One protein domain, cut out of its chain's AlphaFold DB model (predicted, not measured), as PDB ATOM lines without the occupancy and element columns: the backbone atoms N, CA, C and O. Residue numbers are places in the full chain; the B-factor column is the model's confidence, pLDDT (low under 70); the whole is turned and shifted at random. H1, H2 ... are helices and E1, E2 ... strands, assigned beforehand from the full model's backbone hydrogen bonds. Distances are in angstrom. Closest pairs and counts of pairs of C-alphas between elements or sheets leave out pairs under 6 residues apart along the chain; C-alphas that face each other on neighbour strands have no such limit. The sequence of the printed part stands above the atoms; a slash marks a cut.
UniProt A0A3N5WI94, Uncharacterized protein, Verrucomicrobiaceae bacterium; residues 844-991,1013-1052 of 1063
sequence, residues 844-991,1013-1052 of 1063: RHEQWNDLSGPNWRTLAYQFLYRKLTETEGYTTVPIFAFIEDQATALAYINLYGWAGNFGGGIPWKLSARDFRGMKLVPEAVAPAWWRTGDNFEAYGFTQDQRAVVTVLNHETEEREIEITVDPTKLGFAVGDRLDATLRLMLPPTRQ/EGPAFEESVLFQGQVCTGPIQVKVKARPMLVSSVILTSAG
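Overview. This is residues 844 to 991 and 1013 to 1052 of the 1063 residues of an uncharacterized protein of Verrucomicrobiaceae bacterium (UniProt A0A3N5WI94). A twisted sheet of five strands, E2, E3, E8, E5 and E6, and a ribbon of two strands, E4 and E7, lie partly face to face as a sandwich. H3 packs on the other face of the large sheet near one end, and H1, H2, E1 and H4 gather round H3 there, while short pairings of residues 919 to 920 with E2 and of 925 to 926 with E4 tie a long stretch without named elements to both sheets. The printed part has 188 residues with five named helices and eight named strands, in the order H1, H2, E1, H3, H4, H5, E2, E3, E4, E5, E6, E7, E8; the class is mixed, helices and strands. The large sheet runs E2, E3, E8, E5, E6 and the small one E4, E7, both antiparallel. The whole is compact, with a radius of gyration of the C-alphas of 15.9 A, and spans 48 by 34 by 33 A.

Along the chain. H1, residues 845 to 850, begins at C-alpha 845 (169.754, 28.993, 100.436). H2, the longest helix, takes residues 856 to 869 and measures 19.9 A. E1, residues 875 to 879, pairs with no named strand. H3, residues 887 to 896, is 14.7 A long, and H4, residues 906 to 914, is 13.0 A. H5 is residues 929 to 932. E2, residues 936 to 943, and E3, residues 946 to 953, are each 23.4 A long; E2 begins at C-alpha 936 (149.732, 37.476, 102.301). E4 is residues 959 to 965, 18.2 A, and E5 residues 977 to 985, 25.6 A. Beyond the cut come E6, residues 1017 to 1026, 26.2 A, E7, residues 1032 to 1038, 17.9 A, and E8, residues 1043 to 1050, 22.5 A, which ends at C-alpha 1050 (131.435, 23.199, 88.204).

Arrangement. In the large sheet E2 and E6 are the edge strands. The hairpin E2 and E3 has N 939 and O 950 at 3.0 A, within hydrogen-bond range. So are N 949 and O 1046 of E3 and E8 at 2.8 A, N 981 and O 1047 of E5 and E8 at 2.9 A, and N 982 and O 1020 of E5 and E6 at 2.9 A. In the small sheet N 961 and O 1036 of E4 and E7 are within this range at 2.8 A. The facing parts of the two sheets are 9.1 A centre to centre, with their strands at 22 degrees. H3 is on the large sheet, forming two layers, a helix on one face of a sheet; its height over the sheet is 9.2 A, and it runs along the strands, at 18 degrees to E8 on the local plane. The closest C-alphas of H3 and E8 are those of Ala 891 and Val 1043, 5.8 A apart. H3 and H4 touch at a shallow tilt of 22 degrees, the same way, closest at the C-alphas of Asn 894 and Ala 912, 4.2 A. H1 and H2 only just touch, with 3 pairs of C-alphas within 8 A, the closest those of Asp 850 and Trp 856 at 5.5 A; they stand about perpendicular at 76 degrees. H5 only grazes the large sheet, with residues 929 to 930. Every O i to N i+4 pair is within hydrogen-bond range in H1, H2 and H3; H4 has 4 of 5, and H5 is too short for such a pair.

Size, cuts and confidence. The two C-alphas farthest apart, those of Ala 881 and Gly 975, are 48.0 A apart. Residues 992 to 1012 are not printed, and C-alphas 991 and 1013 are 8.5 A apart across the cut. The links H4 to H5 and E4 to E5 are long. The mean pLDDT of the printed part is 81.5; 27 residues are under 70, namely 881 to 885, 902 to 904, 986 to 991, 1013 to 1024 and 1052.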
ATOM      1  N   ARG A 844     169.961  30.490  95.800       77.25
ATOM      2  CA  ARG A 844     170.780  30.127  96.951       77.25
ATOM      3  C   ARG A 844     169.914  29.959  98.191       77.25
ATOM      4  O   ARG A 844     168.800  30.477  98.277       77.25
ATOM      5  N   HIS A 845     170.452  29.260  99.183       77.31
ATOM      6  CA  HIS A 845     169.754  28.993 100.436       77.31
ATOM      7  C   HIS A 845     169.267  30.280 101.125       77.31
ATOM      8  O   HIS A 845     168.137  30.330 101.600       77.31
ATOM      9  N   GLU A 846     170.067  31.347 101.105       79.50
ATOM     10  CA  GLU A 846     169.713  32.642 101.694       79.50
ATOM     11  C   GLU A 846     168.512  33.285 100.991       79.50
ATOM     12  O   GLU A 846     167.635  33.835 101.652       79.50
ATOM     13  N   GLN A 847     168.427  33.161  99.662       81.31
ATOM     14  CA  GLN A 847     167.289  33.667  98.894       81.31
ATOM     15  C   GLN A 847     166.017  32.888  99.245       81.31
ATOM     16  O   GLN A 847     164.971  33.482  99.460       81.31
ATOM     17  N   TRP A 848     166.087  31.565  99.387       82.69
ATOM     18  CA  TRP A 848     164.929  30.792  99.848       82.69
ATOM     19  C   TRP A 848     164.481  31.179 101.266       82.69
ATOM     20  O   TRP A 848     163.281  31.227 101.532       82.69
ATOM     21  N   ASN A 849     165.416  31.515 102.157       81.38
ATOM     22  CA  ASN A 849     165.099  31.958 103.518       81.38
ATOM     23  C   ASN A 849     164.433  33.346 103.551       81.38
ATOM     24  O   ASN A 849     163.590  33.604 104.413       81.38
ATOM     25  N   ASP A 850     164.746  34.218 102.590       83.88
ATOM     26  CA  ASP A 850     164.144  35.552 102.467       83.88
ATOM     27  C   ASP A 850     162.628  35.517 102.192       83.88
ATOM     28  O   ASP A 850     161.936  36.495 102.481       83.88
ATOM     29  N   LEU A 851     162.083  34.396 101.704       83.50
ATOM     30  CA  LEU A 851     160.636  34.202 101.518       83.50
ATOM     31  C   LEU A 851     159.847  34.138 102.835       83.50
ATOM     32  O   LEU A 851     158.643  34.393 102.848       83.50
ATOM     33  N   SER A 852     160.519  33.817 103.938       82.19
ATOM     34  CA  SER A 852     159.954  33.895 105.291       82.19
ATOM     35  C   SER A 852     160.301  35.222 105.984       82.19
ATOM     36  O   SER A 852     159.939  35.433 107.139       82.19
ATOM     37  N   GLY A 853     161.058  36.097 105.314       84.12
ATOM     38  CA  GLY A 853     161.589  37.345 105.855       84.12
ATOM     39  C   GLY A 853     160.910  38.597 105.286       84.12
ATOM     40  O   GLY A 853     159.984  38.515 104.483       84.12
ATOM     41  N   PRO A 854     161.387  39.803 105.648       77.00
ATOM     42  CA  PRO A 854     160.807  41.069 105.181       77.00
ATOM     43  C   PRO A 854     160.918  41.277 103.659       77.00
ATOM     44  O   PRO A 854     160.192  42.097 103.095       77.00
ATOM     45  N   ASN A 855     161.802  40.528 102.992       80.00
ATOM     46  CA  ASN A 855     162.075  40.627 101.561       80.00
ATOM     47  C   ASN A 855     161.216  39.689 100.699       80.00
ATOM     48  O   ASN A 855     161.385  39.684  99.478       80.00
ATOM     49  N   TRP A 856     160.285  38.928 101.291       87.31
ATOM     50  CA  TRP A 856     159.519  37.896 100.583       87.31
ATOM     51  C   TRP A 856     158.834  38.414  99.313       87.31
ATOM     52  O   TRP A 856     158.865  37.749  98.283       87.31
ATOM     53  N   ARG A 857     158.311  39.650  99.336       86.88
ATOM     54  CA  ARG A 857     157.627  40.291  98.196       86.88
ATOM     55  C   ARG A 857     158.496  40.389  96.952       86.88
ATOM     56  O   ARG A 857     157.988  40.288  95.837       86.88
ATOM     57  N   THR A 858     159.800  40.590  97.137       81.69
ATOM     58  CA  THR A 858     160.747  40.621  96.026       81.69
ATOM     59  C   THR A 858     160.732  39.295  95.302       81.69
ATOM     60  O   THR A 858     160.522  39.268  94.098       81.69
ATOM     61  N   LEU A 859     160.904  38.202  96.033       83.12
ATOM     62  CA  LEU A 859     161.004  36.864  95.464       83.12
ATOM     63  C   LEU A 859     159.638  36.332  95.010       83.12
ATOM     64  O   LEU A 859     159.550  35.722  93.950       83.12
ATOM     65  N   ALA A 860     158.556  36.660  95.717       87.38
ATOM     66  CA  ALA A 860     157.193  36.372  95.280       87.38
ATOM     67  C   ALA A 860     156.879  37.031  93.930       87.38
ATOM     68  O   ALA A 860     156.340  36.378  93.040       87.38
ATOM     69  N   TYR A 861     157.296  38.288  93.721       85.81
ATOM     70  CA  TYR A 861     157.212  38.939  92.408       85.81
ATOM     71  C   TYR A 861     157.980  38.154  91.336       85.81
ATOM     72  O   TYR A 861     157.488  37.981  90.224       85.81
ATOM     73  N   GLN A 862     159.178  37.665  91.662       84.00
ATOM     74  CA  GLN A 862     159.997  36.880  90.739       84.00
ATOM     75  C   GLN A 862     159.307  35.572  90.338       84.00
ATOM     76  O   GLN A 862     159.258  35.236  89.155       84.00
ATOM     77  N   PHE A 863     158.724  34.861  91.299       87.31
ATOM     78  CA  PHE A 863     157.983  33.628  91.048       87.31
ATOM     79  C   PHE A 863     156.698  33.864  90.270       87.31
ATOM     80  O   PHE A 863     156.406  33.129  89.331       87.31
ATOM     81  N   LEU A 864     155.982  34.934  90.594       87.94
ATOM     82  CA  LEU A 864     154.797  35.356  89.869       87.94
ATOM     83  C   LEU A 864     155.129  35.727  88.417       87.94
ATOM     84  O   LEU A 864     154.440  35.290  87.500       87.94
ATOM     85  N   TYR A 865     156.226  36.457  88.184       85.81
ATOM     86  CA  TYR A 865     156.735  36.740  86.838       85.81
ATOM     87  C   TYR A 865     157.050  35.448  86.074       85.81
ATOM     88  O   TYR A 865     156.645  35.289  84.920       85.81
ATOM     89  N   ARG A 866     157.743  34.496  86.714       85.38
ATOM     90  CA  ARG A 866     158.018  33.179  86.119       85.38
ATOM     91  C   ARG A 866     156.710  32.479  85.764       85.38
ATOM     92  O   ARG A 866     156.536  32.118  84.608       85.38
ATOM     93  N   LYS A 867     155.752  32.406  86.689       88.56
ATOM     94  CA  LYS A 867     154.461  31.753  86.455       88.56
ATOM     95  C   LYS A 867     153.661  32.394  85.320       88.56
ATOM     96  O   LYS A 867     153.092  31.683  84.505       88.56
ATOM     97  N   LEU A 868     153.645  33.723  85.230       85.94
ATOM     98  CA  LEU A 868     152.974  34.455  84.148       85.94
ATOM     99  C   LEU A 868     153.635  34.242  82.778       85.94
ATOM    100  O   LEU A 868     152.983  34.395  81.749       85.94
ATOM    101  N   THR A 869     154.924  33.897  82.756       82.25
ATOM    102  CA  THR A 869     155.670  33.604  81.522       82.25
ATOM    103  C   THR A 869     155.714  32.113  81.181       82.25
ATOM    104  O   THR A 869     156.167  31.758  80.089       82.25
ATOM    105  N   GLU A 870     155.199  31.241  82.057       84.31
ATOM    106  CA  GLU A 870     155.004  29.823  81.764       84.31
ATOM    107  C   GLU A 870     153.933  29.654  80.689       84.31
ATOM    108  O   GLU A 870     152.767  30.012  80.842       84.31
ATOM    109  N   THR A 871     154.343  29.062  79.579       81.38
ATOM    110  CA  THR A 871     153.435  28.633  78.518       81.38
ATOM    111  C   THR A 871     152.872  27.252  78.842       81.38
ATOM    112  O   THR A 871     153.491  26.476  79.568       81.38
ATOM    113  N   GLU A 872     151.715  26.914  78.278       79.88
ATOM    114  CA  GLU A 872     151.062  25.624  78.517       79.88
ATOM    115  C   GLU A 872     152.018  24.437  78.274       79.88
ATOM    116  O   GLU A 872     152.754  24.383  77.281       79.88
ATOM    117  N   GLY A 873     152.051  23.497  79.223       80.81
ATOM    118  CA  GLY A 873     152.950  22.341  79.197       80.81
ATOM    119  C   GLY A 873     154.401  22.616  79.616       80.81
ATOM    120  O   GLY A 873     155.204  21.684  79.592       80.81
ATOM    121  N   TYR A 874     154.756  23.847  80.002       86.75
ATOM    122  CA  TYR A 874     156.046  24.129  80.634       86.75
ATOM    123  C   TYR A 874     156.066  23.645  82.085       86.75
ATOM    124  O   TYR A 874     155.070  23.768  82.797       86.75
ATOM    125  N   THR A 875     157.205  23.119  82.532       87.31
ATOM    126  CA  THR A 875     157.404  22.712  83.929       87.31
ATOM    127  C   THR A 875     158.555  23.490  84.543       87.31
ATOM    128  O   THR A 875     159.675  23.458  84.048       87.31
ATOM    129  N   THR A 876     158.300  24.167  85.654       88.44
ATOM    130  CA  THR A 876     159.352  24.833  86.427       88.44
ATOM    131  C   THR A 876     159.805  23.937  87.574       88.44
ATOM    132  O   THR A 876     158.995  23.216  88.163       88.44
ATOM    133  N   VAL A 877     161.099  23.975  87.885       86.44
ATOM    134  CA  VAL A 877     161.739  23.189  88.942       86.44
ATOM    135  C   VAL A 877     162.579  24.124  89.822       86.44
ATOM    136  O   VAL A 877     163.645  24.574  89.414       86.44
ATOM    137  N   PRO A 878     162.141  24.490  91.029       84.75
ATOM    138  CA  PRO A 878     163.005  25.185  91.976       84.75
ATOM    139  C   PRO A 878     164.139  24.286  92.488       84.75
ATOM    140  O   PRO A 878     163.902  23.169  92.948       84.75
ATOM    141  N   ILE A 879     165.372  24.796  92.442       78.88
ATOM    142  CA  ILE A 879     166.563  24.178  93.035       78.88
ATOM    143  C   ILE A 879     166.803  24.795  94.413       78.88
ATOM    144  O   ILE A 879     166.912  26.012  94.552       78.88
ATOM    145  N   PHE A 880     166.926  23.941  95.425       74.31
ATOM    146  CA  PHE A 880     167.270  24.299  96.800       74.31
ATOM    147  C   PHE A 880     168.103  23.167  97.404       74.31
ATOM    148  O   PHE A 880     167.766  21.998  97.245       74.31
ATOM    149  N   ALA A 881     169.196  23.499  98.091       65.19
ATOM    150  CA  ALA A 881     170.161  22.502  98.564       65.19
ATOM    151  C   ALA A 881     169.671  21.662  99.764       65.19
ATOM    152  O   ALA A 881     170.147  20.549  99.958       65.19
ATOM    153  N   PHE A 882     168.724  22.171 100.563       66.75
ATOM    154  CA  PHE A 882     168.303  21.541 101.822       66.75
ATOM    155  C   PHE A 882     166.775  21.580 101.970       66.75
ATOM    156  O   PHE A 882     166.203  22.601 102.349       66.75
ATOM    157  N   ILE A 883     166.103  20.465 101.649       60.97
ATOM    158  CA  ILE A 883     164.630  20.354 101.685       60.97
ATOM    159  C   ILE A 883     164.062  20.351 103.110       60.97
ATOM    160  O   ILE A 883     162.951  20.823 103.336       60.97
ATOM    161  N   GLU A 884     164.824  19.811 104.062       57.56
ATOM    162  CA  GLU A 884     164.365  19.498 105.422       57.56
ATOM    163  C   GLU A 884     164.109  20.752 106.272       57.56
ATOM    164  O   GLU A 884     163.373  20.683 107.255       57.56
ATOM    165  N   ASP A 885     164.620  21.907 105.832       59.47
ATOM    166  CA  ASP A 885     164.514  23.184 106.541       59.47
ATOM    167  C   ASP A 885     163.647  24.229 105.806       59.47
ATOM    168  O   ASP A 885     163.552  25.372 106.252       59.47
ATOM    169  N   GLN A 886     162.995  23.881 104.684       71.00
ATOM    170  CA  GLN A 886     162.348  24.874 103.807       71.00
ATOM    171  C   GLN A 886     160.877  24.571 103.481       71.00
ATOM    172  O   GLN A 886     160.497  24.408 102.320       71.00
ATOM    173  N   ALA A 887     160.012  24.589 104.504       75.94
ATOM    174  CA  ALA A 887     158.548  24.530 104.334       75.94
ATOM    175  C   ALA A 887     158.031  25.554 103.300       75.94
ATOM    176  O   ALA A 887     157.142  25.259 102.504       75.94
ATOM    177  N   THR A 888     158.662  26.726 103.251       77.88
ATOM    178  CA  THR A 888     158.371  27.792 102.293       77.88
ATOM    179  C   THR A 888     158.589  27.380 100.837       77.88
ATOM    180  O   THR A 888     157.749  27.667  99.990       77.88
ATOM    181  N   ALA A 889     159.675  26.672 100.517       80.06
ATOM    182  CA  ALA A 889     159.920  26.214  99.149       80.06
ATOM    183  C   ALA A 889     158.843  25.204  98.711       80.06
ATOM    184  O   ALA A 889     158.302  25.302  97.608       80.06
ATOM    185  N   LEU A 890     158.462  24.282  99.605       81.12
ATOM    186  CA  LEU A 890     157.383  23.313  99.366       81.12
ATOM    187  C   LEU A 890     156.019  23.987  99.157       81.12
ATOM    188  O   LEU A 890     155.246  23.540  98.301       81.12
ATOM    189  N   ALA A 891     155.751  25.073  99.891       83.75
ATOM    190  CA  ALA A 891     154.569  25.905  99.709       83.75
ATOM    191  C   ALA A 891     154.500  26.460  98.278       83.75
ATOM    192  O   ALA A 891     153.509  26.219  97.594       83.75
ATOM    193  N   TYR A 892     155.563  27.094  97.771       86.38
ATOM    194  CA  TYR A 892     155.577  27.620  96.396       86.38
ATOM    195  C   TYR A 892     155.529  26.538  95.318       86.38
ATOM    196  O   TYR A 892     154.868  26.725  94.295       86.38
ATOM    197  N   ILE A 893     156.183  25.395  95.551       85.12
ATOM    198  CA  ILE A 893     156.103  24.245  94.642       85.12
ATOM    199  C   ILE A 893     154.645  23.842  94.428       85.12
ATOM    200  O   ILE A 893     154.223  23.637  93.293       85.12
ATOM    201  N   ASN A 894     153.862  23.776  95.504       83.06
ATOM    202  CA  ASN A 894     152.447  23.443  95.399       83.06
ATOM    203  C   ASN A 894     151.612  24.595  94.855       83.06
ATOM    204  O   ASN A 894     150.785  24.365  93.980       83.06
ATOM    205  N   LEU A 895     151.869  25.816  95.328       85.31
ATOM    206  CA  LEU A 895     151.171  27.029  94.913       85.31
ATOM    207  C   LEU A 895     151.127  27.177  93.389       85.31
ATOM    208  O   LEU A 895     150.092  27.527  92.832       85.31
ATOM    209  N   TYR A 896     152.249  26.900  92.720       87.44
ATOM    210  CA  TYR A 896     152.393  27.084  91.276       87.44
ATOM    211  C   TYR A 896     152.378  25.786  90.457       87.44
ATOM    212  O   TYR A 896     152.454  25.843  89.223       87.44
ATOM    213  N   GLY A 897     152.268  24.627  91.111       83.69
ATOM    214  CA  GLY A 897     152.292  23.312  90.466       83.69
ATOM    215  C   GLY A 897     153.645  22.930  89.851       83.69
ATOM    216  O   GLY A 897     153.718  22.285  88.797       83.69
ATOM    217  N   TRP A 898     154.732  23.375  90.477       87.94
ATOM    218  CA  TRP A 898     156.106  23.130  90.038       87.94
ATOM    219  C   TRP A 898     156.572  21.709  90.384       87.94
ATOM    220  O   TRP A 898     155.968  21.014  91.200       87.94
ATOM    221  N   ALA A 899     157.628  21.226  89.727       83.56
ATOM    222  CA  ALA A 899     158.266  19.970  90.125       83.56
ATOM    223  C   ALA A 899     159.204  20.205  91.314       83.56
ATOM    224  O   ALA A 899     159.692  21.311  91.522       83.56
ATOM    225  N   GLY A 900     159.476  19.171  92.102       75.25
ATOM    226  CA  GLY A 900     160.454  19.284  93.180       75.25
ATOM    227  C   GLY A 900     161.877  18.940  92.748       75.25
ATOM    228  O   GLY A 900     162.089  18.300  91.721       75.25
ATOM    229  N   ASN A 901     162.836  19.275  93.608       73.00
ATOM    230  CA  ASN A 901     164.203  18.747  93.589       73.00
ATOM    231  C   ASN A 901     164.421  17.821  94.818       73.00
ATOM    232  O   ASN A 901     163.700  17.954  95.816       73.00
ATOM    233  N   PHE A 902     165.354  16.865  94.737       68.81
ATOM    234  CA  PHE A 902     165.782  15.893  95.775       68.81
ATOM    235  C   PHE A 902     164.748  14.882  96.342       68.81
ATOM    236  O   PHE A 902     163.543  15.025  96.195       68.81
ATOM    237  N   GLY A 903     165.189  13.823  97.033       59.53
ATOM    238  CA  GLY A 903     164.339  12.676  97.432       59.53
ATOM    239  C   GLY A 903     163.245  12.885  98.498       59.53
ATOM    240  O   GLY A 903     162.469  11.968  98.755       59.53
ATOM    241  N   GLY A 904     163.132  14.063  99.121       68.75
ATOM    242  CA  GLY A 904     162.138  14.337 100.174       68.75
ATOM    243  C   GLY A 904     160.767  14.802  99.659       68.75
ATOM    244  O   GLY A 904     160.617  15.171  98.495       68.75
ATOM    245  N   GLY A 905     159.751  14.827 100.532       71.56
ATOM    246  CA  GLY A 905     158.472  15.507 100.261       71.56
ATOM    247  C   GLY A 905     157.670  14.972  99.065       71.56
ATOM    248  O   GLY A 905     156.950  15.737  98.430       71.56
ATOM    249  N   ILE A 906     157.783  13.679  98.732       74.06
ATOM    250  CA  ILE A 906     157.086  13.055  97.587       74.06
ATOM    251  C   ILE A 906     155.588  13.403  97.534       74.06
ATOM    252  O   ILE A 906     155.117  13.780  96.459       74.06
ATOM    253  N   PRO A 907     154.824  13.367  98.643       75.38
ATOM    254  CA  PRO A 907     153.406  13.679  98.551       75.38
ATOM    255  C   PRO A 907     153.095  15.132  98.182       75.38
ATOM    256  O   PRO A 907     152.131  15.387  97.465       75.38
ATOM    257  N   TRP A 908     153.945  16.076  98.592       74.62
ATOM    258  CA  TRP A 908     153.848  17.476  98.173       74.62
ATOM    259  C   TRP A 908     154.090  17.625  96.674       74.62
ATOM    260  O   TRP A 908     153.458  18.450  96.028       74.62
ATOM    261  N   LYS A 909     154.983  16.819  96.101       79.38
ATOM    262  CA  LYS A 909     155.279  16.835  94.661       79.38
ATOM    263  C   LYS A 909     154.149  16.207  93.851       79.38
ATOM    264  O   LYS A 909     153.807  16.711  92.786       79.38
ATOM    265  N   LEU A 910     153.536  15.144  94.374       80.00
ATOM    266  CA  LEU A 910     152.325  14.553  93.798       80.00
ATOM    267  C   LEU A 910     151.158  15.546  93.814       80.00
ATOM    268  O   LEU A 910     150.486  15.685  92.801       80.00
ATOM    269  N   SER A 911     150.976  16.270  94.920       79.31
ATOM    270  CA  SER A 911     149.989  17.348  95.031       79.31
ATOM    271  C   SER A 911     150.277  18.478  94.037       79.31
ATOM    272  O   SER A 911     149.410  18.834  93.248       79.31
ATOM    273  N   ALA A 912     151.516  18.977  93.977       84.06
ATOM    274  CA  ALA A 912     151.924  20.007  93.022       84.06
ATOM    275  C   ALA A 912     151.673  19.601  91.561       84.06
ATOM    276  O   ALA A 912     151.265  20.429  90.748       84.06
ATOM    277  N   ARG A 913     151.853  18.320  91.216       85.12
ATOM    278  CA  ARG A 913     151.530  17.812  89.876       85.12
ATOM    279  C   ARG A 913     150.059  18.037  89.512       85.12
ATOM    280  O   ARG A 913     149.789  18.355  88.361       85.12
ATOM    281  N   ASP A 914     149.133  17.934  90.463       81.62
ATOM    282  CA  ASP A 914     147.704  18.174  90.212       81.62
ATOM    283  C   ASP A 914     147.397  19.658  89.928       81.62
ATOM    284  O   ASP A 914     146.377  19.959  89.313       81.62
ATOM    285  N   PHE A 915     148.283  20.581  90.329       81.50
ATOM    286  CA  PHE A 915     148.206  22.013  90.006       81.50
ATOM    287  C   PHE A 915     148.981  22.390  88.731       81.50
ATOM    288  O   PHE A 915     149.003  23.552  88.310       81.50
ATOM    289  N   ARG A 916     149.656  21.432  88.089       84.69
ATOM    290  CA  ARG A 916     150.492  21.707  86.921       84.69
ATOM    291  C   ARG A 916     149.656  22.027  85.692       84.69
ATOM    292  O   ARG A 916     148.632  21.407  85.423       84.69
ATOM    293  N   GLY A 917     150.145  22.978  84.897       79.94
ATOM    294  CA  GLY A 917     149.455  23.437  83.693       79.94
ATOM    295  C   GLY A 917     148.279  24.367  83.985       79.94
ATOM    296  O   GLY A 917     147.659  24.852  83.045       79.94
ATOM    297  N   MET A 918     148.000  24.670  85.258       86.62
ATOM    298  CA  MET A 918     147.033  25.697  85.606       86.62
ATOM    299  C   MET A 918     147.488  27.073  85.118       86.62
ATOM    300  O   MET A 918     148.634  27.488  85.334       86.62
ATOM    301  N   LYS A 919     146.552  27.796  84.506       88.25
ATOM    302  CA  LYS A 919     146.725  29.175  84.072       88.25
ATOM    303  C   LYS A 919     146.336  30.115  85.203       88.25
ATOM    304  O   LYS A 919     145.217  30.055  85.712       88.25
ATOM    305  N   LEU A 920     147.261  30.989  85.579       90.06
ATOM    306  CA  LEU A 920     146.998  32.045  86.545       90.06
ATOM    307  C   LEU A 920     145.976  33.047  85.975       90.06
ATOM    308  O   LEU A 920     146.079  33.450  84.816       90.06
ATOM    309  N   VAL A 921     145.022  33.462  86.807       92.06
ATOM    310  CA  VAL A 921     144.002  34.486  86.530       92.06
ATOM    311  C   VAL A 921     144.068  35.547  87.640       92.06
ATOM    312  O   VAL A 921     143.295  35.504  88.602       92.06
ATOM    313  N   PRO A 922     145.029  36.482  87.565       86.94
ATOM    314  CA  PRO A 922     145.315  37.428  88.646       86.94
ATOM    315  C   PRO A 922     144.115  38.293  89.048       86.94
ATOM    316  O   PRO A 922     143.914  38.591  90.219       86.94
ATOM    317  N   GLU A 923     143.291  38.686  88.080       90.38
ATOM    318  CA  GLU A 923     142.118  39.538  88.269       90.38
ATOM    319  C   GLU A 923     140.922  38.844  88.937       90.38
ATOM    320  O   GLU A 923     139.930  39.519  89.245       90.38
ATOM    321  N   ALA A 924     140.982  37.521  89.114       93.50
ATOM    322  CA  ALA A 924     139.916  36.739  89.728       93.50
ATOM    323  C   ALA A 924     139.925  36.803  91.257       93.50
ATOM    324  O   ALA A 924     138.915  36.463  91.868       93.50
ATOM    325  N   VAL A 925     141.033  37.219  91.879       94.38
ATOM    326  CA  VAL A 925     141.176  37.240  93.340       94.38
ATOM    327  C   VAL A 925     141.656  38.610  93.809       94.38
ATOM    328  O   VAL A 925     142.564  39.201  93.229       94.38
ATOM    329  N   ALA A 926     141.034  39.128  94.868       94.00
ATOM    330  CA  ALA A 926     141.414  40.379  95.515       94.00
ATOM    331  C   ALA A 926     141.441  40.226  97.052       94.00
ATOM    332  O   ALA A 926     140.697  39.405  97.580       94.00
ATOM    333  N   PRO A 927     142.241  41.026  97.780       91.56
ATOM    334  CA  PRO A 927     143.186  41.995  97.241       91.56
ATOM    335  C   PRO A 927     144.415  41.322  96.622       91.56
ATOM    336  O   PRO A 927     144.910  40.305  97.098       91.56
ATOM    337  N   ALA A 928     144.930  41.925  95.554       89.69
ATOM    338  CA  ALA A 928     146.239  41.570  95.034       89.69
ATOM    339  C   ALA A 928     147.308  42.183  95.945       89.69
ATOM    340  O   ALA A 928     147.367  43.406  96.086       89.69
ATOM    341  N   TRP A 929     148.169  41.353  96.535       89.00
ATOM    342  CA  TRP A 929     149.149  41.776  97.544       89.00
ATOM    343  C   TRP A 929     150.102  42.861  97.045       89.00
ATOM    344  O   TRP A 929     150.484  43.765  97.791       89.00
ATOM    345  N   TRP A 930     150.443  42.832  95.752       86.31
ATOM    346  CA  TRP A 930     151.270  43.871  95.151       86.31
ATOM    347  C   TRP A 930     150.534  45.206  95.087       86.31
ATOM    348  O   TRP A 930     151.193  46.235  94.993       86.31
ATOM    349  N   ARG A 931     149.200  45.240  95.153       85.88
ATOM    350  CA  ARG A 931     148.390  46.465  95.165       85.88
ATOM    351  C   ARG A 931     148.178  47.039  96.549       85.88
ATOM    352  O   ARG A 931     148.307  48.247  96.713       85.88
ATOM    353  N   THR A 932     147.910  46.190  97.525       85.88
ATOM    354  CA  THR A 932     147.565  46.614  98.885       85.88
ATOM    355  C   THR A 932     148.758  46.685  99.826       85.88
ATOM    356  O   THR A 932     148.702  47.396 100.824       85.88
ATOM    357  N   GLY A 933     149.858  45.998  99.502       83.31
ATOM    358  CA  GLY A 933     150.987  45.858 100.417       83.31
ATOM    359  C   GLY A 933     150.709  44.877 101.557       83.31
ATOM    360  O   GLY A 933     151.444  44.881 102.539       83.31
ATOM    361  N   ASP A 934     149.686  44.028 101.434       88.88
ATOM    362  CA  ASP A 934     149.351  43.017 102.440       88.88
ATOM    363  C   ASP A 934     150.488  42.007 102.660       88.88
ATOM    364  O   ASP A 934     151.361  41.831 101.806       88.88
ATOM    365  N   ASN A 935     150.492  41.358 103.830       91.50
ATOM    366  CA  ASN A 935     151.454  40.319 104.227       91.50
ATOM    367  C   ASN A 935     150.989  38.899 103.851       91.50
ATOM    368  O   ASN A 935     151.349  37.927 104.509       91.50
ATOM    369  N   PHE A 936     150.166  38.768 102.818       92.56
ATOM    370  CA  PHE A 936     149.732  37.476 102.301       92.56
ATOM    371  C   PHE A 936     149.689  37.513 100.781       92.56
ATOM    372  O   PHE A 936     149.523  38.581 100.202       92.56
ATOM    373  N   GLU A 937     149.803  36.355 100.144       93.62
ATOM    374  CA  GLU A 937     149.554  36.177  98.718       93.62
ATOM    375  C   GLU A 937     148.192  35.527  98.506       93.62
ATOM    376  O   GLU A 937     147.788  34.658  99.279       93.62
ATOM    377  N   ALA A 938     147.492  35.929  97.446       93.12
ATOM    378  CA  ALA A 938     146.261  35.289  97.014       93.12
ATOM    379  C   ALA A 938     146.206  35.248  95.483       93.12
ATOM    380  O   ALA A 938     146.431  36.268  94.827       93.12
ATOM    381  N   TYR A 939     145.913  34.078  94.920       93.00
ATOM    382  CA  TYR A 939     145.911  33.846  93.475       93.00
ATOM    383  C   TYR A 939     144.730  32.991  93.050       93.00
ATOM    384  O   TYR A 939     144.349  32.065  93.762       93.00
ATOM    385  N   GLY A 940     144.178  33.294  91.875       93.31
ATOM    386  CA  GLY A 940     143.217  32.445  91.180       93.31
ATOM    387  C   GLY A 940     143.900  31.707  90.038       93.31
ATOM    388  O   GLY A 940     144.671  32.299  89.288       93.31
ATOM    389  N   PHE A 941     143.602  30.428  89.886       92.75
ATOM    390  CA  PHE A 941     144.124  29.552  88.846       92.75
ATOM    391  C   PHE A 941     142.978  28.819  88.163       92.75
ATOM    392  O   PHE A 941     141.967  28.527  88.798       92.75
ATOM    393  N   THR A 942     143.146  28.488  86.886       92.06
ATOM    394  CA  THR A 942     142.158  27.744  86.093       92.06
ATOM    395  C   THR A 942     142.815  26.611  85.318       92.06
ATOM    396  O   THR A 942     143.938  26.747  84.830       92.06
ATOM    397  N   GLN A 943     142.109  25.489  85.213       86.62
ATOM    398  CA  GLN A 943     142.443  24.363  84.346       86.62
ATOM    399  C   GLN A 943     141.155  23.615  84.015       86.62
ATOM    400  O   GLN A 943     140.481  23.098  84.908       86.62
ATOM    401  N   ASP A 944     140.808  23.563  82.731       84.19
ATOM    402  CA  ASP A 944     139.557  22.978  82.248       84.19
ATOM    403  C   ASP A 944     138.328  23.551  82.991       84.19
ATOM    404  O   ASP A 944     138.133  24.762  83.019       84.19
ATOM    405  N   GLN A 945     137.497  22.703  83.606       83.38
ATOM    406  CA  GLN A 945     136.318  23.102  84.394       83.38
ATOM    407  C   GLN A 945     136.604  23.249  85.900       83.38
ATOM    408  O   GLN A 945     135.696  23.157  86.733       83.38
ATOM    409  N   ARG A 946     137.877  23.414  86.269       88.25
ATOM    410  CA  ARG A 946     138.319  23.567  87.656       88.25
ATOM    411  C   ARG A 946     139.004  24.908  87.834       88.25
ATOM    412  O   ARG A 946     139.765  25.356  86.976       88.25
ATOM    413  N   ALA A 947     138.789  25.498  88.998       91.06
ATOM    414  CA  ALA A 947     139.564  26.633  89.445       91.06
ATOM    415  C   ALA A 947     140.106  26.391  90.846       91.06
ATOM    416  O   ALA A 947     139.514  25.671  91.649       91.06
ATOM    417  N   VAL A 948     141.242  27.003  91.141       90.88
ATOM    418  CA  VAL A 948     141.869  26.943  92.457       90.88
ATOM    419  C   VAL A 948     142.141  28.361  92.907       90.88
ATOM    420  O   VAL A 948     142.721  29.151  92.169       90.88
ATOM    421  N   VAL A 949     141.738  28.672  94.129       91.56
ATOM    422  CA  VAL A 949     142.119  29.903  94.808       91.56
ATOM    423  C   VAL A 949     143.070  29.549  95.932       91.56
ATOM    424  O   VAL A 949     142.709  28.811  96.842       91.56
ATOM    425  N   THR A 950     144.287  30.062  95.880       91.56
ATOM    426  CA  THR A 950     145.323  29.773  96.874       91.56
ATOM    427  C   THR A 950     145.610  31.004  97.710       91.56
ATOM    428  O   THR A 950     145.701  32.096  97.149       91.56
ATOM    429  N   VAL A 951     145.820  30.825  99.013       92.25
ATOM    430  CA  VAL A 951     146.235  31.871  99.954       92.25
ATOM    431  C   VAL A 951     147.487  31.418 100.701       92.25
ATOM    432  O   VAL A 951     147.524  30.296 101.208       92.25
ATOM    433  N   LEU A 952     148.492  32.288 100.788       92.25
ATOM    434  CA  LEU A 952     149.728  32.068 101.543       92.25
ATOM    435  C   LEU A 952     149.943  33.225 102.523       92.25
ATOM    436  O   LEU A 952     150.024  34.376 102.108       92.25
ATOM    437  N   ASN A 953     150.032  32.935 103.820       92.31
ATOM    438  CA  ASN A 953     150.240  33.942 104.863       92.31
ATOM    439  C   ASN A 953     151.736  34.072 105.211       92.31
ATOM    440  O   ASN A 953     152.342  33.086 105.628       92.31
ATOM    441  N   HIS A 954     152.310  35.273 105.077       91.38
ATOM    442  CA  HIS A 954     153.705  35.574 105.441       91.38
ATOM    443  C   HIS A 954     153.851  36.179 106.845       91.38
ATOM    444  O   HIS A 954     154.952  36.557 107.247       91.38
ATOM    445  N   GLU A 955     152.762  36.321 107.597       90.38
ATOM    446  CA  GLU A 955     152.828  36.719 109.002       90.38
ATOM    447  C   GLU A 955     153.321  35.561 109.877       90.38
ATOM    448  O   GLU A 955     153.239  34.391 109.509       90.38
ATOM    449  N   THR A 956     153.829  35.883 111.067       88.75
ATOM    450  CA  THR A 956     154.312  34.885 112.036       88.75
ATOM    451  C   THR A 956     153.187  34.177 112.785       88.75
ATOM    452  O   THR A 956     153.438  33.187 113.468       88.75
ATOM    453  N   GLU A 957     151.960  34.688 112.689       91.62
ATOM    454  CA  GLU A 957     150.783  34.179 113.389       91.62
ATOM    455  C   GLU A 957     149.680  33.781 112.402       91.62
ATOM    456  O   GLU A 957     149.609  34.259 111.268       91.62
ATOM    457  N   GLU A 958     148.820  32.859 112.835       92.44
ATOM    458  CA  GLU A 958     147.629  32.469 112.084       92.44
ATOM    459  C   GLU A 958     146.653  33.647 111.993       92.44
ATOM    460  O   GLU A 958     146.397  34.331 112.983       92.44
ATOM    461  N   ARG A 959     146.075  33.859 110.808       92.06
ATOM    462  CA  ARG A 959     145.180  34.986 110.542       92.06
ATOM    463  C   ARG A 959     143.964  34.549 109.737       92.06
ATOM    464  O   ARG A 959     144.066  33.731 108.827       92.06
ATOM    465  N   GLU A 960     142.803  35.117 110.055       94.50
ATOM    466  CA  GLU A 960     141.647  35.084 109.155       94.50
ATOM    467  C   GLU A 960     141.844  36.152 108.071       94.50
ATOM    468  O   GLU A 960     141.911  37.349 108.361       94.50
ATOM    469  N   ILE A 961     141.989  35.704 106.828       93.12
ATOM    470  CA  ILE A 961     142.194  36.538 105.647       93.12
ATOM    471  C   ILE A 961     140.896  36.552 104.852       93.12
ATOM    472  O   ILE A 961     140.384  35.502 104.465       93.12
ATOM    473  N   GLU A 962     140.365  37.741 104.600       94.56
ATOM    474  CA  GLU A 962     139.202  37.928 103.739       94.56
ATOM    475  C   GLU A 962     139.670  38.223 102.313       94.56
ATOM    476  O   GLU A 962     140.428  39.167 102.083       94.56
ATOM    477  N   ILE A 963     139.229  37.396 101.369       94.75
ATOM    478  CA  ILE A 963     139.484  37.565  99.941       94.75
ATOM    479  C   ILE A 963     138.168  37.620  99.175       94.75
ATOM    480  O   ILE A 963     137.180  36.980  99.525       94.75
ATOM    481  N   THR A 964     138.179  38.347  98.072       94.94
ATOM    482  CA  THR A 964     137.102  38.377  97.093       94.94
ATOM    483  C   THR A 964     137.488  37.511  95.902       94.94
ATOM    484  O   THR A 964     138.544  37.727  95.312       94.94
ATOM    485  N   VAL A 965     136.631  36.564  95.527       94.25
ATOM    486  CA  VAL A 965     136.812  35.677  94.370       94.25
ATOM    487  C   VAL A 965     135.745  35.985  93.328       94.25
ATOM    488  O   VAL A 965     134.567  36.052  93.661       94.25
ATOM    489  N   ASP A 966     136.131  36.154  92.070       94.94
ATOM    490  CA  ASP A 966     135.227  36.351  90.936       94.94
ATOM    491  C   ASP A 966     135.173  35.070  90.085       94.94
ATOM    492  O   ASP A 966     136.069  34.831  89.266       94.94
ATOM    493  N   PRO A 967     134.138  34.222  90.256       92.50
ATOM    494  CA  PRO A 967     134.055  32.951  89.544       92.50
ATOM    495  C   PRO A 967     133.917  33.122  88.030       92.50
ATOM    496  O   PRO A 967     134.362  32.263  87.273       92.50
ATOM    497  N   THR A 968     133.344  34.236  87.570       93.19
ATOM    498  CA  THR A 968     133.152  34.463  86.131       93.19
ATOM    499  C   THR A 968     134.486  34.649  85.415       93.19
ATOM    500  O   THR A 968     134.685  34.125  84.320       93.19
ATOM    501  N   LYS A 969     135.456  35.297  86.070       93.69
ATOM    502  CA  LYS A 969     136.834  35.410  85.566       93.69
ATOM    503  C   LYS A 969     137.588  34.088  85.605       93.69
ATOM    504  O   LYS A 969     138.464  33.870  84.777       93.69
ATOM    505  N   LEU A 970     137.222  33.191  86.520       92.69
ATOM    506  CA  LEU A 970     137.732  31.819  86.564       92.69
ATOM    507  C   LEU A 970     137.087  30.902  85.507       92.69
ATOM    508  O   LEU A 970     137.383  29.711  85.474       92.69
ATOM    509  N   GLY A 971     136.234  31.443  84.631       92.25
ATOM    510  CA  GLY A 971     135.638  30.715  83.512       92.25
ATOM    511  C   GLY A 971     134.313  30.021  83.826       92.25
ATOM    512  O   GLY A 971     133.802  29.308  82.967       92.25
ATOM    513  N   PHE A 972     133.732  30.230  85.012       91.44
ATOM    514  CA  PHE A 972     132.419  29.675  85.348       91.44
ATOM    515  C   PHE A 972     131.281  30.534  84.790       91.44
ATOM    516  O   PHE A 972     131.338  31.768  84.820       91.44
ATOM    517  N   ALA A 973     130.221  29.891  84.300       90.06
ATOM    518  CA  ALA A 973     129.047  30.592  83.803       90.06
ATOM    519  C   ALA A 973     128.131  31.021  84.957       90.06
ATOM    520  O   ALA A 973     128.032  30.355  85.987       90.06
ATOM    521  N   VAL A 974     127.413  32.133  84.779       88.94
ATOM    522  CA  VAL A 974     126.359  32.539  85.722       88.94
ATOM    523  C   VAL A 974     125.294  31.440  85.786       88.94
ATOM    524  O   VAL A 974     124.755  31.044  84.754       88.94
ATOM    525  N   GLY A 975     124.977  30.980  86.997       86.56
ATOM    526  CA  GLY A 975     124.054  29.871  87.247       86.56
ATOM    527  C   GLY A 975     124.714  28.499  87.424       86.56
ATOM    528  O   GLY A 975     124.028  27.581  87.877       86.56
ATOM    529  N   ASP A 976     126.015  28.350  87.145       84.69
ATOM    530  CA  ASP A 976     126.742  27.108  87.439       84.69
ATOM    531  C   ASP A 976     126.667  26.788  88.937       84.69
ATOM    532  O   ASP A 976     126.780  27.679  89.782       84.69
ATOM    533  N   ARG A 977     126.498  25.513  89.298       83.81
ATOM    534  CA  ARG A 977     126.663  25.077  90.690       83.81
ATOM    535  C   ARG A 977     128.149  24.869  90.965       83.81
ATOM    536  O   ARG A 977     128.779  24.037  90.315       83.81
ATOM    537  N   LEU A 978     128.684  25.607  91.934       83.38
ATOM    538  CA  LEU A 978     130.046  25.455  92.427       83.38
ATOM    539  C   LEU A 978     130.064  24.585  93.678       83.38
ATOM    540  O   LEU A 978     129.410  24.902  94.677       83.38
ATOM    541  N   ASP A 979     130.888  23.547  93.634       82.19
ATOM    542  CA  ASP A 979     131.333  22.834  94.824       82.19
ATOM    543  C   ASP A 979     132.703  23.386  95.243       82.19
ATOM    544  O   ASP A 979     133.635  23.426  94.435       82.19
ATOM    545  N   ALA A 980     132.815  23.843  96.496       81.06
ATOM    546  CA  ALA A 980     134.043  24.406  97.053       81.06
ATOM    547  C   ALA A 980     134.654  23.473  98.109       81.06
ATOM    548  O   ALA A 980     134.047  23.201  99.150       81.06
ATOM    549  N   THR A 981     135.887  23.024  97.872       80.81
ATOM    550  CA  THR A 981     136.650  22.173  98.801       80.81
ATOM    551  C   THR A 981     137.874  22.919  99.314       80.81
ATOM    552  O   THR A 981     138.698  23.363  98.515       80.81
ATOM    553  N   LEU A 982     138.022  23.046 100.636       77.75
ATOM    554  CA  LEU A 982     139.253  23.548 101.244       77.75
ATOM    555  C   LEU A 982     140.252  22.412 101.404       77.75
ATOM    556  O   LEU A 982     139.941  21.394 102.020       77.75
ATOM    557  N   ARG A 983     141.466  22.637 100.914       78.88
ATOM    558  CA  ARG A 983     142.645  21.825 101.189       78.88
ATOM    559  C   ARG A 983     143.666  22.659 101.945       78.88
ATOM    560  O   ARG A 983     144.194  23.635 101.407       78.88
ATOM    561  N   LEU A 984     143.959  22.256 103.178       73.75
ATOM    562  CA  LEU A 984     145.107  22.758 103.925       73.75
ATOM    563  C   LEU A 984     146.268  21.773 103.773       73.75
ATOM    564  O   LEU A 984     146.112  20.585 104.059       73.75
ATOM    565  N   MET A 985     147.430  22.264 103.346       70.62
ATOM    566  CA  MET A 985     148.640  21.446 103.276       70.62
ATOM    567  C   MET A 985     149.497  21.665 104.521       70.62
ATOM    568  O   MET A 985     150.048  22.748 104.723       70.62
ATOM    569  N   LEU A 986     149.595  20.636 105.365       68.25
ATOM    570  CA  LEU A 986     150.405  20.665 106.580       68.25
ATOM    571  C   LEU A 986     151.840  20.229 106.276       68.25
ATOM    572  O   LEU A 986     152.024  19.185 105.637       68.25
ATOM    573  N   PRO A 987     152.856  21.006 106.708       63.00
ATOM    574  CA  PRO A 987     154.251  20.698 106.426       63.00
ATOM    575  C   PRO A 987     154.559  19.325 107.024       63.00
ATOM    576  O   PRO A 987     153.942  18.966 108.031       63.00
ATOM    577  N   PRO A 988     155.486  18.550 106.435       59.81
ATOM    578  CA  PRO A 988     155.919  17.312 107.062       59.81
ATOM    579  C   PRO A 988     156.441  17.671 108.456       59.81
ATOM    580  O   PRO A 988     157.475  18.325 108.598       59.81
ATOM    581  N   THR A 989     155.678  17.342 109.498       53.03
ATOM    582  CA  THR A 989     156.138  17.548 110.865       53.03
ATOM    583  C   THR A 989     157.357  16.662 111.056       53.03
ATOM    584  O   THR A 989     157.355  15.516 110.614       53.03
ATOM    585  N   ARG A 990     158.424  17.188 111.676       47.03
ATOM    586  CA  ARG A 990     159.586  16.377 112.075       47.03
ATOM    587  C   ARG A 990     159.074  15.087 112.715       47.03
ATOM    588  O   ARG A 990     158.418  15.176 113.748       47.03
ATOM    589  N   GLN A 991     159.371  13.961 112.060       41.69
ATOM    590  CA  GLN A 991     159.065  12.582 112.444       41.69
ATOM    591  C   GLN A 991     158.456  12.453 113.843       41.69
ATOM    592  O   GLN A 991     159.175  12.519 114.847       41.69
ATOM    593  N   GLU A1013     153.939   8.762 106.910       45.84
ATOM    594  CA  GLU A1013     153.151   9.991 106.869       45.84
ATOM    595  C   GLU A1013     152.806  10.312 105.415       45.84
ATOM    596  O   GLU A1013     153.575  10.921 104.668       45.84
ATOM    597  N   GLY A1014     151.612   9.878 104.996       45.19
ATOM    598  CA  GLY A1014     150.909  10.598 103.944       45.19
ATOM    599  C   GLY A1014     150.784  12.069 104.366       45.19
ATOM    600  O   GLY A1014     150.755  12.361 105.563       45.19
ATOM    601  N   PRO A1015     150.731  13.010 103.419       48.91
ATOM    602  CA  PRO A1015     150.539  14.410 103.752       48.91
ATOM    603  C   PRO A1015     149.232  14.490 104.540       48.91
ATOM    604  O   PRO A1015     148.199  13.987 104.091       48.91
ATOM    605  N   ALA A1016     149.283  15.061 105.739       53.28
ATOM    606  CA  ALA A1016     148.070  15.355 106.473       53.28
ATOM    607  C   ALA A1016     147.365  16.492 105.723       53.28
ATOM    608  O   ALA A1016     147.666  17.668 105.916       53.28
ATOM    609  N   PHE A1017     146.481  16.129 104.793       58.00
ATOM    610  CA  PHE A1017     145.506  17.059 104.254       58.00
ATOM    611  C   PHE A1017     144.376  17.163 105.272       58.00
ATOM    612  O   PHE A1017     143.706  16.175 105.571       58.00
ATOM    613  N   GLU A1018     144.146  18.363 105.790       59.56
ATOM    614  CA  GLU A1018     142.840  18.676 106.359       59.56
ATOM    615  C   GLU A1018     141.950  19.098 105.182       59.56
ATOM    616  O   GLU A1018     142.048  20.222 104.680       59.56
ATOM    617  N   GLU A1019     141.142  18.159 104.681       60.16
ATOM    618  CA  GLU A1019     140.083  18.453 103.713       60.16
ATOM    619  C   GLU A1019     138.789  18.782 104.460       60.16
ATOM    620  O   GLU A1019     138.336  18.029 105.324       60.16
ATOM    621  N   SER A1020     138.168  19.906 104.114       58.91
ATOM    622  CA  SER A1020     136.814  20.229 104.563       58.91
ATOM    623  C   SER A1020     135.995  20.751 103.388       58.91
ATOM    624  O   SER A1020     136.446  21.600 102.615       58.91
ATOM    625  N   VAL A1021     134.782  20.218 103.228       54.44
ATOM    626  CA  VAL A1021     133.807  20.764 102.278       54.44
ATOM    627  C   VAL A1021     133.309  22.075 102.870       54.44
ATOM    628  O   VAL A1021     132.690  22.077 103.933       54.44
ATOM    629  N   LEU A1022     133.630  23.189 102.215       60.25
ATOM    630  CA  LEU A1022     133.324  24.520 102.736       60.25
ATOM    631  C   LEU A1022     131.897  24.945 102.394       60.25
ATOM    632  O   LEU A1022     131.230  25.546 103.233       60.25
ATOM    633  N   PHE A1023     131.448  24.700 101.157       67.38
ATOM    634  CA  PHE A1023     130.218  25.306 100.643       67.38
ATOM    635  C   PHE A1023     129.732  24.676  99.324       67.38
ATOM    636  O   PHE A1023     130.544  24.282  98.485       67.38
ATOM    637  N   GLN A1024     128.409  24.658  99.125       68.06
ATOM    638  CA  GLN A1024     127.757  24.441  97.829       68.06
ATOM    639  C   GLN A1024     126.891  25.660  97.504       68.06
ATOM    640  O   GLN A1024     126.030  26.033  98.301       68.06
ATOM    641  N   GLY A1025     127.077  26.267  96.333       71.31
ATOM    642  CA  GLY A1025     126.258  27.404  95.909       71.31
ATOM    643  C   GLY A1025     126.231  27.590  94.401       71.31
ATOM    644  O   GLY A1025     126.900  26.874  93.667       71.31
ATOM    645  N   GLN A1026     125.424  28.538  93.928       76.56
ATOM    646  CA  GLN A1026     125.356  28.893  92.509       76.56
ATOM    647  C   GLN A1026     126.225  30.119  92.213       76.56
ATOM    648  O   GLN A1026     126.321  31.027  93.040       76.56
ATOM    649  N   VAL A1027     126.834  30.162  91.025       74.56
ATOM    650  CA  VAL A1027     127.539  31.342  90.514       74.56
ATOM    651  C   VAL A1027     126.534  32.471  90.333       74.56
ATOM    652  O   VAL A1027     125.730  32.478  89.400       74.56
ATOM    653  N   CYS A1028     126.595  33.444  91.233       76.19
ATOM    654  CA  CYS A1028     125.894  34.712  91.093       76.19
ATOM    655  C   CYS A1028     126.622  35.619  90.087       76.19
ATOM    656  O   CYS A1028     127.790  35.418  89.768       76.19
ATOM    657  N   THR A1029     125.958  36.682  89.628       75.81
ATOM    658  CA  THR A1029     126.521  37.674  88.688       75.81
ATOM    659  C   THR A1029     127.650  38.538  89.274       75.81
ATOM    660  O   THR A1029     127.996  39.555  88.679       75.81
ATOM    661  N   GLY A1030     128.189  38.211  90.451       84.12
ATOM    662  CA  GLY A1030     129.168  39.046  91.138       84.12
ATOM    663  C   GLY A1030     130.150  38.264  92.010       84.12
ATOM    664  O   GLY A1030     129.970  37.064  92.223       84.12
ATOM    665  N   PRO A1031     131.193  38.947  92.513       90.50
ATOM    666  CA  PRO A1031     132.225  38.324  93.330       90.50
ATOM    667  C   PRO A1031     131.697  37.788  94.666       90.50
ATOM    668  O   PRO A1031     130.742  38.319  95.236       90.50
ATOM    669  N   ILE A1032     132.360  36.761  95.190       90.44
ATOM    670  CA  ILE A1032     132.049  36.082  96.448       90.44
ATOM    671  C   ILE A1032     133.127  36.436  97.476       90.44
ATOM    672  O   ILE A1032     134.316  36.389  97.163       90.44
ATOM    673  N   GLN A1033     132.724  36.774  98.703       91.50
ATOM    674  CA  GLN A1033     133.661  36.938  99.818       91.50
ATOM    675  C   GLN A1033     133.967  35.583 100.450       91.50
ATOM    676  O   GLN A1033     133.056  34.824 100.785       91.50
ATOM    677  N   VAL A1034     135.250  35.293 100.638       89.44
ATOM    678  CA  VAL A1034     135.749  34.061 101.242       89.44
ATOM    679  C   VAL A1034     136.671  34.432 102.393       89.44
ATOM    680  O   VAL A1034     137.621  35.191 102.225       89.44
ATOM    681  N   LYS A1035     136.402  33.872 103.572       89.44
ATOM    682  CA  LYS A1035     137.269  33.997 104.744       89.44
ATOM    683  C   LYS A1035     138.107  32.738 104.881       89.44
ATOM    684  O   LYS A1035     137.571  31.648 105.065       89.44
ATOM    685  N   VAL A1036     139.419  32.893 104.777       88.44
ATOM    686  CA  VAL A1036     140.390  31.803 104.852       88.44
ATOM    687  C   VAL A1036     141.190  31.951 106.134       88.44
ATOM    688  O   VAL A1036     141.891  32.939 106.334       88.44
ATOM    689  N   LYS A1037     141.114  30.950 107.008       88.44
ATOM    690  CA  LYS A1037     141.980  30.861 108.180       88.44
ATOM    691  C   LYS A1037     143.350  30.334 107.739       88.44
ATOM    692  O   LYS A1037     143.508  29.139 107.500       88.44
ATOM    693  N   ALA A1038     144.312  31.234 107.544       87.25
ATOM    694  CA  ALA A1038     145.612  30.946 106.951       87.25
ATOM    695  C   ALA A1038     146.722  30.912 108.010       87.25
ATOM    696  O   ALA A1038     146.948  31.878 108.746       87.25
ATOM    697  N   ARG A1039     147.443  29.790 108.066       87.44
ATOM    698  CA  ARG A1039     148.593  29.600 108.959       87.44
ATOM    699  C   ARG A1039     149.883  30.133 108.317       87.44
ATOM    700  O   ARG A1039     149.992  30.086 107.091       87.44
ATOM    701  N   PRO A1040     150.860  30.593 109.119       86.62
ATOM    702  CA  PRO A1040     152.158  31.059 108.633       86.62
ATOM    703  C   PRO A1040     152.821  30.058 107.691       86.62
ATOM    704  O   PRO A1040     153.000  28.895 108.054       86.62
ATOM    705  N   MET A1041     153.200  30.516 106.499       83.19
ATOM    706  CA  MET A1041     153.946  29.753 105.492       83.19
ATOM    707  C   MET A1041     153.284  28.446 105.032       83.19
ATOM    708  O   MET A1041     153.956  27.585 104.465       83.19
ATOM    709  N   LEU A1042     151.969  28.299 105.237       81.06
ATOM    710  CA  LEU A1042     151.176  27.193 104.705       81.06
ATOM    711  C   LEU A1042     150.241  27.691 103.611       81.06
ATOM    712  O   LEU A1042     149.589  28.725 103.755       81.06
ATOM    713  N   VAL A1043     150.166  26.929 102.520       79.31
ATOM    714  CA  VAL A1043     149.224  27.211 101.436       79.31
ATOM    715  C   VAL A1043     147.858  26.653 101.811       79.31
ATOM    716  O   VAL A1043     147.688  25.439 101.970       79.31
ATOM    717  N   SER A1044     146.875  27.541 101.890       82.00
ATOM    718  CA  SER A1044     145.459  27.194 101.961       82.00
ATOM    719  C   SER A1044     144.863  27.287 100.559       82.00
ATOM    720  O   SER A1044     144.884  28.358  99.959       82.00
ATOM    721  N   SER A1045     144.335  26.185 100.024       83.25
ATOM    722  CA  SER A1045     143.757  26.146  98.672       83.25
ATOM    723  C   SER A1045     142.260  25.860  98.717       83.25
ATOM    724  O   SER A1045     141.839  24.862  99.289       83.25
ATOM    725  N   VAL A1046     141.453  26.703  98.082       81.56
ATOM    726  CA  VAL A1046     140.027  26.475  97.834       81.56
ATOM    727  C   VAL A1046     139.866  26.012  96.390       81.56
ATOM    728  O   VAL A1046     140.124  26.770  95.457       81.56
ATOM    729  N   ILE A1047     139.456  24.764  96.198       83.56
ATOM    730  CA  ILE A1047     139.185  24.183  94.881       83.56
ATOM    731  C   ILE A1047     137.711  24.399  94.557       83.56
ATOM    732  O   ILE A1047     136.850  23.982  95.329       83.56
ATOM    733  N   LEU A1048     137.440  25.027  93.417       84.44
ATOM    734  CA  LEU A1048     136.111  25.252  92.863       84.44
ATOM    735  C   LEU A1048     135.915  24.344  91.646       84.44
ATOM    736  O   LEU A1048     136.722  24.366  90.711       84.44
ATOM    737  N   THR A1049     134.838  23.566  91.632       85.06
ATOM    738  CA  THR A1049     134.461  22.729  90.484       85.06
ATOM    739  C   THR A1049     133.032  23.014  90.055       85.06
ATOM    740  O   THR A1049     132.148  23.106  90.909       85.06
ATOM    741  N   SER A1050     132.796  23.126  88.743       81.06
ATOM    742  CA  SER A1050     131.435  23.199  88.204       81.06
ATOM    743  C   SER A1050     130.812  21.805  88.194       81.06
ATOM    744  O   SER A1050     131.383  20.873  87.631       81.06
ATOM    745  N   ALA A1051     129.630  21.663  88.792       77.12
ATOM    746  CA  ALA A1051     128.816  20.452  88.680       77.12
ATOM    747  C   ALA A1051     127.943  20.441  87.402       77.12
ATOM    748  O   ALA A1051     127.108  19.551  87.234       77.12
ATOM    749  N   GLY A1052     128.129  21.421  86.505       69.75
ATOM    750  CA  GLY A1052     127.247  21.693  85.371       69.75
ATOM    751  C   GLY A1052     125.949  22.409  85.781       69.75
ATOM    752  O   GLY A1052     125.677  22.583  86.976       69.75
TER     753      GLY A1052